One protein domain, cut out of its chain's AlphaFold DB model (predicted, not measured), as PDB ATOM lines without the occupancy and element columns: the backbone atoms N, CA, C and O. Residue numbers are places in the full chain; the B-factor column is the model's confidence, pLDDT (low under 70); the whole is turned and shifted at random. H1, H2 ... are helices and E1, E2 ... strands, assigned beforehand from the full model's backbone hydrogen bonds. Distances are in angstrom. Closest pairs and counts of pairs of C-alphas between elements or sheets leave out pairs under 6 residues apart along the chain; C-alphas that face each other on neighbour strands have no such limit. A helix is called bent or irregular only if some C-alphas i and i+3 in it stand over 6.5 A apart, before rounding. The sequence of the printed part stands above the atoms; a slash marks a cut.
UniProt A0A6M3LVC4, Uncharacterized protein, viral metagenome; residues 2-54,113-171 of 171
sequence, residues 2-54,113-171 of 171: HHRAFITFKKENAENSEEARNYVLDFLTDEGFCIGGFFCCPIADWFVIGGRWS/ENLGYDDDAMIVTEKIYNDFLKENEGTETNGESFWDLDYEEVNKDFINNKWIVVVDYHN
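What this domain is: This is residues 2 to 54 and 113 to 171 of the 171 residues of an uncharacterized protein of viral metagenome (UniProt A0A6M3LVC4). The core is a twisted sheet built on two long antiparallel strands, E1 and E5, side by side; short E2 and E3 line the other side of E5 at different parts of its length, and short E4 lines E1. The longest helix, H1, packs slantwise on one face of this sheet, while H2 is on the opposite face near one end, and two long loops, residues 31 to 45 and 149 to 161, lie away from the middle. The printed part has 112 residues, with two named helices and five named strands: along the chain E1 comes first, then H1, then E2 and E3, then H2, and last E4 and E5; the sheet is branched, with E1 and E4 parallel and with E1, E2 and E3 each antiparallel to E5. The class is mixed, helices and strands, with 53 residues, under half, in named elements. The whole is compact, with a radius of gyration of the C-alphas of 12.9 A, and its C-alphas span 34 by 28 by 24 A.

Where its parts are: In the sheet, E1 is residues 2 to 10, 26.5 A long, from C-alpha 2 at (-43.502, 90.965, 140.825). E5 is residues 162 to 170, 25.3 A, ending with C-alpha 170 at (-46.355, 87.600, 139.869). E2 is residues 46 to 49, 10.9 A; E3 is residues 121 to 123, 7.2 A; E4 is residues 146 to 148, 7.0 A. H1, residues 17 to 30, is 19.8 A long from C-alpha 17 at (-33.287, 83.838, 121.004). H2, residues 126 to 136, 14.5 A, is irregular: C-alphas 132 and 135 are 7.1 A apart.

How they stand to each other: E1 and E5 are antiparallel at 157 degrees, with N 5 and O 167 at 2.9 A, within hydrogen-bond range. On the other side of E5, the pairing is staggered: antiparallel E2 is beside residues 167 to 170, with N 48 and O 168 at 2.8 A, and antiparallel E3 is beside residues 162 to 165, with N 122 and O 164 at 3.0 A. E4 is parallel to E1, at 22 degrees, with N 8 and O 147 at 2.8 A. H1 is on the sheet at a height of 7.3 A, over E5 and slantwise to the strands, at 52 degrees to E5 on the local plane; its closest C-alphas to E5 are Arg 21 and Val 165, 6.6 A apart. H2 is on the opposite face, at a height of 9.9 A. H1 and H2 are apart. Every O i to N i+4 pair is within hydrogen-bond range in H1, and 4 of 7 in H2.

The domain as a whole: The C-alphas of Ile 35 and Glu 126 are the two farthest apart, 35.1 A. Residues 55 to 112 are not printed, and C-alphas 54 and 113 are 9.7 A apart across the cut. The links H1 to E2 and E4 to E5 are long. Mean pLDDT of the printed part is 90.7; residue 36, residues 38 to 40 and residues 140 to 143 are under 70.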
ATOM      1  N   HIS A   2     -44.287  91.417 141.988       91.75
ATOM      2  CA  HIS A   2     -43.502  90.965 140.825       91.75
ATOM      3  C   HIS A   2     -42.124  90.480 141.259       91.75
ATOM      4  O   HIS A   2     -41.462  91.155 142.050       91.75
ATOM      5  N   HIS A   3     -41.693  89.378 140.668       93.12
ATOM      6  CA  HIS A   3     -40.428  88.710 140.918       93.12
ATOM      7  C   HIS A   3     -39.723  88.412 139.607       93.12
ATOM      8  O   HIS A   3     -40.352  88.196 138.571       93.12
ATOM      9  N   ARG A   4     -38.397  88.381 139.682       93.62
ATOM     10  CA  ARG A   4     -37.538  88.028 138.563       93.62
ATOM     11  C   ARG A   4     -37.051  86.604 138.721       93.62
ATOM     12  O   ARG A   4     -36.528  86.260 139.780       93.62
ATOM     13  N   ALA A   5     -37.094  85.851 137.632       93.50
ATOM     14  CA  ALA A   5     -36.380  84.595 137.510       93.50
ATOM     15  C   ALA A   5     -35.457  84.563 136.294       93.50
ATOM     16  O   ALA A   5     -35.754  85.134 135.244       93.50
ATOM     17  N   PHE A   6     -34.346  83.852 136.449       95.31
ATOM     18  CA  PHE A   6     -33.473  83.453 135.357       95.31
ATOM     19  C   PHE A   6     -33.665  81.967 135.081       95.31
ATOM     20  O   PHE A   6     -33.496  81.148 135.981       95.31
ATOM     21  N   ILE A   7     -34.004  81.628 133.843       95.44
ATOM     22  CA  ILE A   7     -34.236  80.247 133.424       95.44
ATOM     23  C   ILE A   7     -33.145  79.827 132.455       95.44
ATOM     24  O   ILE A   7     -32.950  80.487 131.435       95.44
ATOM     25  N   THR A   8     -32.438  78.743 132.756       97.06
ATOM     26  CA  THR A   8     -31.402  78.187 131.885       97.06
ATOM     27  C   THR A   8     -31.777  76.821 131.348       97.06
ATOM     28  O   THR A   8     -32.488  76.052 131.989       97.06
ATOM     29  N   PHE A   9     -31.304  76.531 130.140       97.50
ATOM     30  CA  PHE A   9     -31.464  75.228 129.505       97.50
ATOM     31  C   PHE A   9     -30.404  75.028 128.415       97.50
ATOM     32  O   PHE A   9     -29.776  75.990 127.952       97.50
ATOM     33  N   LYS A  10     -30.185  73.782 127.993       98.00
ATOM     34  CA  LYS A  10     -29.199  73.433 126.963       98.00
ATOM     35  C   LYS A  10     -29.389  74.201 125.664       98.00
ATOM     36  O   LYS A  10     -30.475  74.283 125.094       98.00
ATOM     37  N   LYS A  11     -28.270  74.689 125.134       97.69
ATOM     38  CA  LYS A  11     -28.202  75.438 123.879       97.69
ATOM     39  C   LYS A  11     -28.834  74.704 122.698       97.69
ATOM     40  O   LYS A  11     -29.372  75.353 121.816       97.69
ATOM     41  N   GLU A  12     -28.767  73.377 122.670       97.38
ATOM     42  CA  GLU A  12     -29.305  72.564 121.572       97.38
ATOM     43  C   GLU A  12     -30.837  72.583 121.458       97.38
ATOM     44  O   GLU A  12     -31.355  72.222 120.406       97.38
ATOM     45  N   ASN A  13     -31.554  73.055 122.485       97.38
ATOM     46  CA  ASN A  13     -33.017  73.146 122.460       97.38
ATOM     47  C   ASN A  13     -33.545  74.401 121.738       97.38
ATOM     48  O   ASN A  13     -34.755  74.528 121.573       97.38
ATOM     49  N   ALA A  14     -32.674  75.333 121.326       98.12
ATOM     50  CA  ALA A  14     -33.064  76.519 120.562       98.12
ATOM     51  C   ALA A  14     -31.912  77.048 119.694       98.12
ATOM     52  O   ALA A  14     -30.791  77.245 120.175       98.12
ATOM     53  N   GLU A  15     -32.181  77.345 118.423       97.19
ATOM     54  CA  GLU A  15     -31.174  77.862 117.487       97.19
ATOM     55  C   GLU A  15     -30.943  79.370 117.646       97.19
ATOM     56  O   GLU A  15     -29.868  79.894 117.332       97.19
ATOM     57  N   ASN A  16     -31.954  80.086 118.132       97.62
ATOM     58  CA  ASN A  16     -31.957  81.535 118.263       97.62
ATOM     59  C   ASN A  16     -32.745  81.982 119.502       97.62
ATOM     60  O   ASN A  16     -33.388  81.188 120.185       97.62
ATOM     61  N   SER A  17     -32.673  83.280 119.801       96.88
ATOM     62  CA  SER A  17     -33.287  83.838 121.004       96.88
ATOM     63  C   SER A  17     -34.815  83.731 120.988       96.88
ATOM     64  O   SER A  17     -35.419  83.484 122.025       96.88
ATOM     65  N   GLU A  18     -35.463  83.873 119.829       97.12
ATOM     66  CA  GLU A  18     -36.921  83.731 119.730       97.12
ATOM     67  C   GLU A  18     -37.371  82.308 120.072       97.12
ATOM     68  O   GLU A  18     -38.273  82.130 120.889       97.12
ATOM     69  N   GLU A  19     -36.695  81.296 119.529       98.25
ATOM     70  CA  GLU A  19     -36.918  79.896 119.902       98.25
ATOM     71  C   GLU A  19     -36.647  79.652 121.386       98.25
ATOM     72  O   GLU A  19     -37.414  78.946 122.031       98.25
ATOM     73  N   ALA A  20     -35.618  80.282 121.954       98.38
ATOM     74  CA  ALA A  20     -35.304  80.135 123.368       98.38
ATOM     75  C   ALA A  20     -36.401  80.699 124.284       98.38
ATOM     76  O   ALA A  20     -36.750  80.082 125.292       98.38
ATOM     77  N   ARG A  21     -36.973  81.853 123.926       97.81
ATOM     78  CA  ARG A  21     -38.092  82.462 124.662       97.81
ATOM     79  C   ARG A  21     -39.365  81.632 124.530       97.81
ATOM     80  O   ARG A  21     -40.039  81.425 125.534       97.81
ATOM     81  N   ASN A  22     -39.658  81.120 123.332       97.81
ATOM     82  CA  ASN A  22     -40.794  80.218 123.116       97.81
ATOM     83  C   ASN A  22     -40.632  78.918 123.910       97.81
ATOM     84  O   ASN A  22     -41.562  78.511 124.590       97.81
ATOM     85  N   TYR A  23     -39.434  78.324 123.909       97.94
ATOM     86  CA  TYR A  23     -39.147  77.105 124.665       97.94
ATOM     87  C   TYR A  23     -39.452  77.269 126.159       97.94
ATOM     88  O   TYR A  23     -40.113  76.422 126.755       97.94
ATOM     89  N   VAL A  24     -39.022  78.382 126.763       96.94
ATOM     90  CA  VAL A  24     -39.312  78.676 128.174       96.94
ATOM     91  C   VAL A  24     -40.792  78.971 128.407       96.94
ATOM     92  O   VAL A  24     -41.353  78.491 129.391       96.94
ATOM     93  N   LEU A  25     -41.433  79.736 127.521       96.25
ATOM     94  CA  LEU A  25     -42.862  80.037 127.614       96.25
ATOM     95  C   LEU A  25     -43.710  78.757 127.597       96.25
ATOM     96  O   LEU A  25     -44.574  78.585 128.462       96.25
ATOM     97  N   ASP A  26     -43.435  77.869 126.644       96.19
ATOM     98  CA  ASP A  26     -44.125  76.592 126.486       96.19
ATOM     99  C   ASP A  26     -43.873  75.702 127.709       96.19
ATOM    100  O   ASP A  26     -44.827  75.249 128.338       96.19
ATOM    101  N   PHE A  27     -42.610  75.550 128.131       94.94
ATOM    102  CA  PHE A  27     -42.253  74.742 129.301       94.94
ATOM    103  C   PHE A  27     -42.975  75.206 130.571       94.94
ATOM    104  O   PHE A  27     -43.598  74.403 131.260       94.94
ATOM    105  N   LEU A  28     -42.930  76.504 130.894       93.31
ATOM    106  CA  LEU A  28     -43.584  77.032 132.097       93.31
ATOM    107  C   LEU A  28     -45.109  76.876 132.047       93.31
ATOM    108  O   LEU A  28     -45.746  76.633 133.078       93.31
ATOM    109  N   THR A  29     -45.699  77.009 130.860       92.31
ATOM    110  CA  THR A  29     -47.139  76.819 130.665       92.31
ATOM    111  C   THR A  29     -47.528  75.358 130.882       92.31
ATOM    112  O   THR A  29     -48.439  75.079 131.669       92.31
ATOM    113  N   ASP A  30     -46.813  74.437 130.238       92.06
ATOM    114  CA  ASP A  30     -47.105  73.002 130.244       92.06
ATOM    115  C   ASP A  30     -46.848  72.365 131.615       92.06
ATOM    116  O   ASP A  30     -47.659  71.574 132.103       92.06
ATOM    117  N   GLU A  31     -45.775  72.775 132.290       88.88
ATOM    118  CA  GLU A  31     -45.406  72.287 133.620       88.88
ATOM    119  C   GLU A  31     -46.196  72.983 134.750       88.88
ATOM    120  O   GLU A  31     -45.987  72.741 135.943       88.88
ATOM    121  N   GLY A  32     -47.172  73.821 134.395       87.62
ATOM    122  CA  GLY A  32     -48.165  74.349 135.321       87.62
ATOM    123  C   GLY A  32     -47.622  75.399 136.284       87.62
ATOM    124  O   GLY A  32     -48.056  75.444 137.439       87.62
ATOM    125  N   PHE A  33     -46.722  76.269 135.820       88.94
ATOM    126  CA  PHE A  33     -46.145  77.359 136.616       88.94
ATOM    127  C   PHE A  33     -47.219  78.244 137.274       88.94
ATOM    128  O   PHE A  33     -47.088  78.598 138.447       88.94
ATOM    129  N   CYS A  34     -48.327  78.507 136.562       88.69
ATOM    130  CA  CYS A  34     -49.448  79.307 137.072       88.69
ATOM    131  C   CYS A  34     -50.638  78.529 137.646       88.69
ATOM    132  O   CYS A  34     -51.510  79.110 138.288       88.69
ATOM    133  N   ILE A  35     -50.728  77.227 137.384       83.81
ATOM    134  CA  ILE A  35     -51.925  76.430 137.711       83.81
ATOM    135  C   ILE A  35     -51.649  75.299 138.703       83.81
ATOM    136  O   ILE A  35     -52.588  74.657 139.167       83.81
ATOM    137  N   GLY A  36     -50.383  75.092 139.074       69.06
ATOM    138  CA  GLY A  36     -49.940  73.964 139.881       69.06
ATOM    139  C   GLY A  36     -49.843  72.697 139.032       69.06
ATOM    140  O   GLY A  36     -50.850  72.059 138.734       69.06
ATOM    141  N   GLY A  37     -48.612  72.345 138.657       71.00
ATOM    142  CA  GLY A  37     -48.245  71.137 137.908       71.00
ATOM    143  C   GLY A  37     -46.954  70.530 138.462       71.00
ATOM    144  O   GLY A  37     -46.918  70.127 139.626       71.00
ATOM    145  N   PHE A  38     -45.889  70.524 137.659       63.75
ATOM    146  CA  PHE A  38     -44.517  70.159 138.043       63.75
ATOM    147  C   PHE A  38     -44.077  70.766 139.375       63.75
ATOM    148  O   PHE A  38     -43.481  70.106 140.224       63.75
ATOM    149  N   PHE A  39     -44.458  72.022 139.591       64.81
ATOM    150  CA  PHE A  39     -44.098  72.804 140.767       64.81
ATOM    151  C   PHE A  39     -44.862  72.419 142.049       64.81
ATOM    152  O   PHE A  39     -44.631  73.020 143.095       64.81
ATOM    153  N   CYS A  40     -45.757  71.420 142.004       64.81
ATOM    154  CA  CYS A  40     -46.640  70.943 143.088       64.81
ATOM    155  C   CYS A  40     -47.675  71.965 143.606       64.81
ATOM    156  O   CYS A  40     -48.801  71.585 143.934       64.81
ATOM    157  N   CYS A  41     -47.335  73.250 143.651       74.62
ATOM    158  CA  CYS A  41     -48.235  74.385 143.819       74.62
ATOM    159  C   CYS A  41     -47.919  75.446 142.750       74.62
ATOM    160  O   CYS A  41     -46.791  75.480 142.255       74.62
ATOM    161  N   PRO A  42     -48.883  76.300 142.363       80.25
ATOM    162  CA  PRO A  42     -48.589  77.402 141.451       80.25
ATOM    163  C   PRO A  42     -47.511  78.307 142.063       80.25
ATOM    164  O   PRO A  42     -47.649  78.743 143.207       80.25
ATOM    165  N   ILE A  43     -46.437  78.548 141.309       86.44
ATOM    166  CA  ILE A  43     -45.351  79.464 141.698       86.44
ATOM    167  C   ILE A  43     -45.776  80.910 141.463       86.44
ATOM    168  O   ILE A  43     -45.382  81.806 142.209       86.44
ATOM    169  N   ALA A  44     -46.599  81.119 140.438       90.19
ATOM    170  CA  ALA A  44     -47.093  82.414 140.016       90.19
ATOM    171  C   ALA A  44     -48.609  82.370 139.769       90.19
ATOM    172  O   ALA A  44     -49.174  81.302 139.565       90.19
ATOM    173  N   ASP A  45     -49.284  83.514 139.730       90.44
ATOM    174  CA  ASP A  45     -50.623  83.651 139.133       90.44
ATOM    175  C   ASP A  45     -50.554  84.161 137.680       90.44
ATOM    176  O   ASP A  45     -51.505  83.998 136.913       90.44
ATOM    177  N   TRP A  46     -49.410  84.731 137.288       91.19
ATOM    178  CA  TRP A  46     -49.129  85.254 135.956       91.19
ATOM    179  C   TRP A  46     -47.614  85.362 135.705       91.19
ATOM    180  O   TRP A  46     -46.851  85.617 136.636       91.19
ATOM    181  N   PHE A  47     -47.173  85.216 134.452       94.19
ATOM    182  CA  PHE A  47     -45.789  85.481 134.043       94.19
ATOM    183  C   PHE A  47     -45.688  85.985 132.598       94.19
ATOM    184  O   PHE A  47     -46.606  85.798 131.798       94.19
ATOM    185  N   VAL A  48     -44.552  86.600 132.267       95.25
ATOM    186  CA  VAL A  48     -44.153  86.995 130.911       95.25
ATOM    187  C   VAL A  48     -42.632  86.912 130.753       95.25
ATOM    188  O   VAL A  48     -41.880  87.045 131.722       95.25
ATOM    189  N   ILE A  49     -42.157  86.721 129.523       96.62
ATOM    190  CA  ILE A  49     -40.725  86.773 129.213       96.62
ATOM    191  C   ILE A  49     -40.232  88.230 129.218       96.62
ATOM    192  O   ILE A  49     -40.857  89.113 128.633       96.62
ATOM    193  N   GLY A  50     -39.101  88.481 129.881       93.50
ATOM    194  CA  GLY A  50     -38.469  89.793 130.043       93.50
ATOM    195  C   GLY A  50     -39.201  90.681 131.047       93.50
ATOM    196  O   GLY A  50     -38.680  90.985 132.124       93.50
ATOM    197  N   GLY A  51     -40.420  91.090 130.703       93.12
ATOM    198  CA  GLY A  51     -41.277  91.882 131.574       93.12
ATOM    199  C   GLY A  51     -40.660  93.217 131.999       93.12
ATOM    200  O   GLY A  51     -40.004  93.920 131.222       93.12
ATOM    201  N   ARG A  52     -40.778  93.531 133.293       91.38
ATOM    202  CA  ARG A  52     -40.092  94.669 133.943       91.38
ATOM    203  C   ARG A  52     -38.568  94.607 133.879       91.38
ATOM    204  O   ARG A  52     -37.920  95.639 134.047       91.38
ATOM    205  N   TRP A  53     -38.011  93.421 133.654       93.06
ATOM    206  CA  TRP A  53     -36.575  93.169 133.563       93.06
ATOM    207  C   TRP A  53     -36.101  92.994 132.117       93.06
ATOM    208  O   TRP A  53     -34.985  92.525 131.887       93.06
ATOM    209  N   SER A  54     -36.912  93.400 131.129       93.50
ATOM    210  CA  SER A  54     -36.514  93.291 129.728       93.50
ATOM    211  C   SER A  54     -35.213  94.053 129.442       93.50
ATOM    212  O   SER A  54     -35.012  95.195 129.866       93.50
ATOM    213  N   GLU A 113     -45.017  92.928 126.459       79.12
ATOM    214  CA  GLU A 113     -44.971  92.171 125.212       79.12
ATOM    215  C   GLU A 113     -44.824  90.672 125.518       79.12
ATOM    216  O   GLU A 113     -43.854  90.254 126.142       79.12
ATOM    217  N   ASN A 114     -45.798  89.856 125.091       73.94
ATOM    218  CA  ASN A 114     -45.961  88.464 125.544       73.94
ATOM    219  C   ASN A 114     -44.712  87.571 125.404       73.94
ATOM    220  O   ASN A 114     -44.560  86.630 126.179       73.94
ATOM    221  N   LEU A 115     -43.842  87.836 124.426       91.75
ATOM    222  CA  LEU A 115     -42.624  87.052 124.183       91.75
ATOM    223  C   LEU A 115     -41.339  87.844 124.470       91.75
ATOM    224  O   LEU A 115     -40.252  87.366 124.161       91.75
ATOM    225  N   GLY A 116     -41.437  89.049 125.034       92.38
ATOM    226  CA  GLY A 116     -40.289  89.928 125.245       92.38
ATOM    227  C   GLY A 116     -39.499  90.218 123.961       92.38
ATOM    228  O   GLY A 116     -40.019  90.177 122.845       92.38
ATOM    229  N   TYR A 117     -38.211  90.505 124.129       94.69
ATOM    230  CA  TYR A 117     -37.299  90.989 123.094       94.69
ATOM    231  C   TYR A 117     -36.095  90.055 122.898       94.69
ATOM    232  O   TYR A 117     -35.833  89.155 123.690       94.69
ATOM    233  N   ASP A 118     -35.331  90.273 121.820       93.75
ATOM    234  CA  ASP A 118     -34.218  89.403 121.395       93.75
ATOM    235  C   ASP A 118     -33.112  89.211 122.447       93.75
ATOM    236  O   ASP A 118     -32.378  88.234 122.420       93.75
ATOM    237  N   ASP A 119     -32.983  90.139 123.378       94.06
ATOM    238  CA  ASP A 119     -32.004  90.161 124.460       94.06
ATOM    239  C   ASP A 119     -32.583  89.734 125.818       94.06
ATOM    240  O   ASP A 119     -31.866  89.747 126.817       94.06
ATOM    241  N   ASP A 120     -33.848  89.310 125.853       96.12
ATOM    242  CA  ASP A 120     -34.449  88.651 127.020       96.12
ATOM    243  C   ASP A 120     -34.102  87.162 127.075       96.12
ATOM    244  O   ASP A 120     -34.284  86.526 128.113       96.12
ATOM    245  N   ALA A 121     -33.542  86.627 125.985       97.25
ATOM    246  CA  ALA A 121     -32.836  85.359 125.973       97.25
ATOM    247  C   ALA A 121     -31.464  85.504 125.305       97.25
ATOM    248  O   ALA A 121     -31.332  86.036 124.203       97.25
ATOM    249  N   MET A 122     -30.414  85.020 125.962       97.19
ATOM    250  CA  MET A 122     -29.051  85.068 125.429       97.19
ATOM    251  C   MET A 122     -28.309  83.773 125.732       97.19
ATOM    252  O   MET A 122     -28.599  83.081 126.703       97.19
ATOM    253  N   ILE A 123     -27.303  83.456 124.919       97.81
ATOM    254  CA  ILE A 123     -26.328  82.430 125.290       97.81
ATOM    255  C   ILE A 123     -25.559  82.920 126.514       97.81
ATOM    256  O   ILE A 123     -25.102  84.067 126.545       97.81
ATOM    257  N   VAL A 124     -25.379  82.047 127.503       97.50
ATOM    258  CA  VAL A 124     -24.589  82.349 128.695       97.50
ATOM    259  C   VAL A 124     -23.153  82.644 128.269       97.50
ATOM    260  O   VAL A 124     -22.405  81.761 127.861       97.50
ATOM    261  N   THR A 125     -22.755  83.907 128.351       96.75
ATOM    262  CA  THR A 125     -21.364  84.332 128.166       96.75
ATOM    263  C   THR A 125     -20.634  84.330 129.505       96.75
ATOM    264  O   THR A 125     -21.262  84.297 130.560       96.75
ATOM    265  N   GLU A 126     -19.303  84.441 129.493       96.31
ATOM    266  CA  GLU A 126     -18.525  84.595 130.733       96.31
ATOM    267  C   GLU A 126     -18.994  85.802 131.563       96.31
ATOM    268  O   GLU A 126     -19.044  85.740 132.789       96.31
ATOM    269  N   LYS A 127     -19.392  86.892 130.897       93.12
ATOM    270  CA  LYS A 127     -19.925  88.078 131.565       93.12
ATOM    271  C   LYS A 127     -21.275  87.801 132.233       93.12
ATOM    272  O   LYS A 127     -21.413  88.047 133.423       93.12
ATOM    273  N   ILE A 128     -22.227  87.234 131.490       95.06
ATOM    274  CA  ILE A 128     -23.542  86.840 132.026       95.06
ATOM    275  C   ILE A 128     -23.380  85.874 133.203       95.06
ATOM    276  O   ILE A 128     -24.027  86.045 134.232       95.06
ATOM    277  N   TYR A 129     -22.491  84.886 133.076       95.50
ATOM    278  CA  TYR A 129     -22.226  83.929 134.143       95.50
ATOM    279  C   TYR A 129     -21.746  84.626 135.417       95.50
ATOM    280  O   TYR A 129     -22.309  84.412 136.486       95.50
ATOM    281  N   ASN A 130     -20.722  85.475 135.302       94.31
ATOM    282  CA  ASN A 130     -20.147  86.165 136.451       94.31
ATOM    283  C   ASN A 130     -21.144  87.098 137.146       94.31
ATOM    284  O   ASN A 130     -21.092  87.188 138.370       94.31
ATOM    285  N   ASP A 131     -22.025  87.748 136.384       91.75
ATOM    286  CA  ASP A 131     -22.898  88.800 136.908       91.75
ATOM    287  C   ASP A 131     -24.271  88.281 137.385       91.75
ATOM    288  O   ASP A 131     -24.875  88.914 138.247       91.75
ATOM    289  N   PHE A 132     -24.754  87.130 136.892       91.38
ATOM    290  CA  PHE A 132     -26.070  86.586 137.283       91.38
ATOM    291  C   PHE A 132     -26.063  85.171 137.859       91.38
ATOM    292  O   PHE A 132     -26.949  84.833 138.642       91.38
ATOM    293  N   LEU A 133     -25.115  84.318 137.467       92.12
ATOM    294  CA  LEU A 133     -25.176  82.886 137.788       92.12
ATOM    295  C   LEU A 133     -24.190  82.480 138.879       92.12
ATOM    296  O   LEU A 133     -24.489  81.605 139.682       92.12
ATOM    297  N   LYS A 134     -23.032  83.133 138.939       92.75
ATOM    298  CA  LYS A 134     -21.913  82.749 139.804       92.75
ATOM    299  C   LYS A 134     -22.260  82.678 141.291       92.75
ATOM    300  O   LYS A 134     -21.698  81.848 141.994       92.75
ATOM    301  N   GLU A 135     -23.164  83.523 141.778       89.00
ATOM    302  CA  GLU A 135     -23.598  83.480 143.184       89.00
ATOM    303  C   GLU A 135     -24.363  82.191 143.532       89.00
ATOM    304  O   GLU A 135     -24.389  81.798 144.695       89.00
ATOM    305  N   ASN A 136     -24.913  81.506 142.525       86.94
ATOM    306  CA  ASN A 136     -25.623  80.234 142.646       86.94
ATOM    307  C   ASN A 136     -24.725  79.019 142.316       86.94
ATOM    308  O   ASN A 136     -25.225  77.896 142.233       86.94
ATOM    309  N   GLU A 137     -23.413  79.206 142.106       89.69
ATOM    310  CA  GLU A 137     -22.482  78.123 141.751       89.69
ATOM    311  C   GLU A 137     -22.464  77.022 142.828       89.69
ATOM    312  O   GLU A 137     -22.267  77.294 144.015       89.69
ATOM    313  N   GLY A 138     -22.679  75.771 142.408       82.62
ATOM    314  CA  GLY A 138     -22.773  74.613 143.307       82.62
ATOM    315  C   GLY A 138     -24.054  74.538 144.150       82.62
ATOM    316  O   GLY A 138     -24.100  73.757 145.100       82.62
ATOM    317  N   THR A 139     -25.076  75.347 143.846       77.50
ATOM    318  CA  THR A 139     -26.412  75.226 144.453       77.50
ATOM    319  C   THR A 139     -27.371  74.458 143.543       77.50
ATOM    320  O   THR A 139     -27.280  74.539 142.315       77.50
ATOM    321  N   GLU A 140     -28.292  73.703 144.151       67.25
ATOM    322  CA  GLU A 140     -29.385  73.053 143.426       67.25
ATOM    323  C   GLU A 140     -30.347  74.103 142.851       67.25
ATOM    324  O   GLU A 140     -30.679  75.107 143.484       67.25
ATOM    325  N   THR A 141     -30.807  73.862 141.629       64.69
ATOM    326  CA  THR A 141     -31.318  74.879 140.704       64.69
ATOM    327  C   THR A 141     -32.805  75.183 140.828       64.69
ATOM    328  O   THR A 141     -33.426  75.565 139.850       64.69
ATOM    329  N   ASN A 142     -33.398  75.032 142.012       62.78
ATOM    330  CA  ASN A 142     -34.828  75.274 142.235       62.78
ATOM    331  C   ASN A 142     -35.066  76.310 143.342       62.78
ATOM    332  O   ASN A 142     -35.699  76.021 144.358       62.78
ATOM    333  N   GLY A 143     -34.528  77.517 143.148       65.69
ATOM    334  CA  GLY A 143     -34.756  78.675 144.024       65.69
ATOM    335  C   GLY A 143     -35.889  79.579 143.528       65.69
ATOM    336  O   GLY A 143     -36.484  79.322 142.493       65.69
ATOM    337  N   GLU A 144     -36.185  80.675 144.233       70.94
ATOM    338  CA  GLU A 144     -37.227  81.635 143.806       70.94
ATOM    339  C   GLU A 144     -36.812  82.486 142.585       70.94
ATOM    340  O   GLU A 144     -37.666  83.030 141.886       70.94
ATOM    341  N   SER A 145     -35.506  82.623 142.328       83.50
ATOM    342  CA  SER A 145     -34.955  83.551 141.328       83.50
ATOM    343  C   SER A 145     -34.159  82.888 140.202       83.50
ATOM    344  O   SER A 145     -33.678  83.587 139.306       83.50
ATOM    345  N   PHE A 146     -33.966  81.570 140.246       90.50
ATOM    346  CA  PHE A 146     -33.169  80.837 139.266       90.50
ATOM    347  C   PHE A 146     -33.674  79.401 139.103       90.50
ATOM    348  O   PHE A 146     -33.837  78.702 140.107       90.50
ATOM    349  N   TRP A 147     -33.853  78.982 137.845       90.75
ATOM    350  CA  TRP A 147     -34.229  77.626 137.455       90.75
ATOM    351  C   TRP A 147     -33.378  77.097 136.309       90.75
ATOM    352  O   TRP A 147     -33.250  77.754 135.281       90.75
ATOM    353  N   ASP A 148     -32.854  75.882 136.449       93.75
ATOM    354  CA  ASP A 148     -32.248  75.158 135.332       93.75
ATOM    355  C   ASP A 148     -33.155  74.007 134.902       93.75
ATOM    356  O   ASP A 148     -33.396  73.078 135.673       93.75
ATOM    357  N   LEU A 149     -33.638  74.056 133.662       93.19
ATOM    358  CA  LEU A 149     -34.607  73.089 133.139       93.19
ATOM    359  C   LEU A 149     -33.992  71.702 132.880       93.19
ATOM    360  O   LEU A 149     -34.725  70.733 132.689       93.19
ATOM    361  N   ASP A 150     -32.659  71.590 132.895       92.19
ATOM    362  CA  ASP A 150     -31.940  70.317 132.786       92.19
ATOM    363  C   ASP A 150     -31.566  69.718 134.157       92.19
ATOM    364  O   ASP A 150     -30.957  68.647 134.198       92.19
ATOM    365  N   TYR A 151     -31.927  70.377 135.267       90.00
ATOM    366  CA  TYR A 151     -31.571  69.992 136.643       90.00
ATOM    367  C   TYR A 151     -30.060  69.891 136.894       90.00
ATOM    368  O   TYR A 151     -29.605  69.082 137.705       90.00
ATOM    369  N   GLU A 152     -29.264  70.689 136.187       92.00
ATOM    370  CA  GLU A 152     -27.813  70.708 136.350       92.00
ATOM    371  C   GLU A 152     -27.409  71.791 137.348       92.00
ATOM    372  O   GLU A 152     -27.839  72.931 137.221       92.00
ATOM    373  N   GLU A 153     -26.537  71.473 138.308       92.38
ATOM    374  CA  GLU A 153     -25.958  72.479 139.206       92.38
ATOM    375  C   GLU A 153     -25.245  73.576 138.411       92.38
ATOM    376  O   GLU A 153     -24.498  73.291 137.466       92.38
ATOM    377  N   VAL A 154     -25.423  74.835 138.827       92.38
ATOM    378  CA  VAL A 154     -24.760  75.966 138.172       92.38
ATOM    379  C   VAL A 154     -23.251  75.788 138.252       92.38
ATOM    380  O   VAL A 154     -22.670  75.692 139.335       92.38
ATOM    381  N   ASN A 155     -22.618  75.771 137.083       94.44
ATOM    382  CA  ASN A 155     -21.177  75.654 136.944       94.44
ATOM    383  C   ASN A 155     -20.698  76.322 135.644       94.44
ATOM    384  O   ASN A 155     -21.486  76.681 134.765       94.44
ATOM    385  N   LYS A 156     -19.379  76.479 135.503       96.44
ATOM    386  CA  LYS A 156     -18.768  77.185 134.365       96.44
ATOM    387  C   LYS A 156     -19.027  76.551 133.001       96.44
ATOM    388  O   LYS A 156     -18.913  77.266 132.006       96.44
ATOM    389  N   ASP A 157     -19.407  75.279 132.930       96.38
ATOM    390  CA  ASP A 157     -19.745  74.630 131.662       96.38
ATOM    391  C   ASP A 157     -21.044  75.185 131.069       96.38
ATOM    392  O   ASP A 157     -21.299  74.972 129.889       96.38
ATOM    393  N   PHE A 158     -21.824  75.974 131.818       96.56
ATOM    394  CA  PHE A 158     -22.973  76.704 131.275       96.56
ATOM    395  C   PHE A 158     -22.535  77.717 130.209       96.56
ATOM    396  O   PHE A 158     -23.273  77.981 129.255       96.56
ATOM    397  N   ILE A 159     -21.321  78.266 130.338       98.19
ATOM    398  CA  ILE A 159     -20.777  79.261 129.416       98.19
ATOM    399  C   ILE A 159     -20.697  78.663 128.005       98.19
ATOM    400  O   ILE A 159     -20.034  77.659 127.763       98.19
ATOM    401  N   ASN A 160     -21.349  79.327 127.052       98.06
ATOM    402  CA  ASN A 160     -21.507  78.950 125.645       98.06
ATOM    403  C   ASN A 160     -22.315  77.671 125.361       98.06
ATOM    404  O   ASN A 160     -22.537  77.380 124.179       98.06
ATOM    405  N   ASN A 161     -22.784  76.957 126.390       98.00
ATOM    406  CA  ASN A 161     -23.535  75.704 126.250       98.00
ATOM    407  C   ASN A 161     -24.986  75.794 126.727       98.00
ATOM    408  O   ASN A 161     -25.761  74.884 126.435       98.00
ATOM    409  N   LYS A 162     -25.376  76.878 127.409       98.19
ATOM    410  CA  LYS A 162     -26.765  77.124 127.804       98.19
ATOM    411  C   LYS A 162     -27.302  78.453 127.299       98.19
ATOM    412  O   LYS A 162     -26.559  79.424 127.120       98.19
ATOM    413  N   TRP A 163     -28.610  78.473 127.090       98.50
ATOM    414  CA  TRP A 163     -29.407  79.691 127.059       98.50
ATOM    415  C   TRP A 163     -29.696  80.146 128.487       98.50
ATOM    416  O   TRP A 163     -29.762  79.328 129.402       98.50
ATOM    417  N   ILE A 164     -29.877  81.451 128.662       97.88
ATOM    418  CA  ILE A 164     -30.499  82.070 129.830       97.88
ATOM    419  C   ILE A 164     -31.658  82.937 129.344       97.88
ATOM    420  O   ILE A 164     -31.509  83.643 128.346       97.88
ATOM    421  N   VAL A 165     -32.789  82.884 130.040       97.94
ATOM    422  CA  VAL A 165     -34.006  83.643 129.738       97.94
ATOM    423  C   VAL A 165     -34.462  84.380 130.988       97.94
ATOM    424  O   VAL A 165     -34.482  83.806 132.076       97.94
ATOM    425  N   VAL A 166     -34.816  85.653 130.840       96.56
ATOM    426  CA  VAL A 166     -35.371  86.471 131.927       96.56
ATOM    427  C   VAL A 166     -36.884  86.306 131.954       96.56
ATOM    428  O   VAL A 166     -37.533  86.420 130.917       96.56
ATOM    429  N   VAL A 167     -37.452  86.070 133.132       95.56
ATOM    430  CA  VAL A 167     -38.900  85.946 133.336       95.56
ATOM    431  C   VAL A 167     -39.346  86.895 134.441       95.56
ATOM    432  O   VAL A 167     -38.761  86.921 135.525       95.56
ATOM    433  N   ASP A 168     -40.395  87.661 134.157       95.00
ATOM    434  CA  ASP A 168     -41.159  88.432 135.136       95.00
ATOM    435  C   ASP A 168     -42.387  87.616 135.518       95.00
ATOM    436  O   ASP A 168     -43.175  87.239 134.650       95.00
ATOM    437  N   TYR A 169     -42.553  87.333 136.803       93.44
ATOM    438  CA  TYR A 169     -43.722  86.622 137.295       93.44
ATOM    439  C   TYR A 169     -44.322  87.297 138.521       93.44
ATOM    440  O   TYR A 169     -43.647  88.005 139.266       93.44
ATOM    441  N   HIS A 170     -45.613  87.079 138.731       91.62
ATOM    442  CA  HIS A 170     -46.355  87.600 139.869       91.62
ATOM    443  C   HIS A 170     -46.799  86.450 140.781       91.62
ATOM    444  O   HIS A 170     -47.254  85.424 140.285       91.62
ATOM    445  N   ASN A 171     -46.642  86.609 142.101       85.38
ATOM    446  CA  ASN A 171     -47.171  85.690 143.121       85.38
ATOM    447  C   ASN A 171     -47.876  86.411 144.278       85.38
ATOM    448  O   ASN A 171     -47.640  87.637 144.464       85.38
TER     449      ASN A 171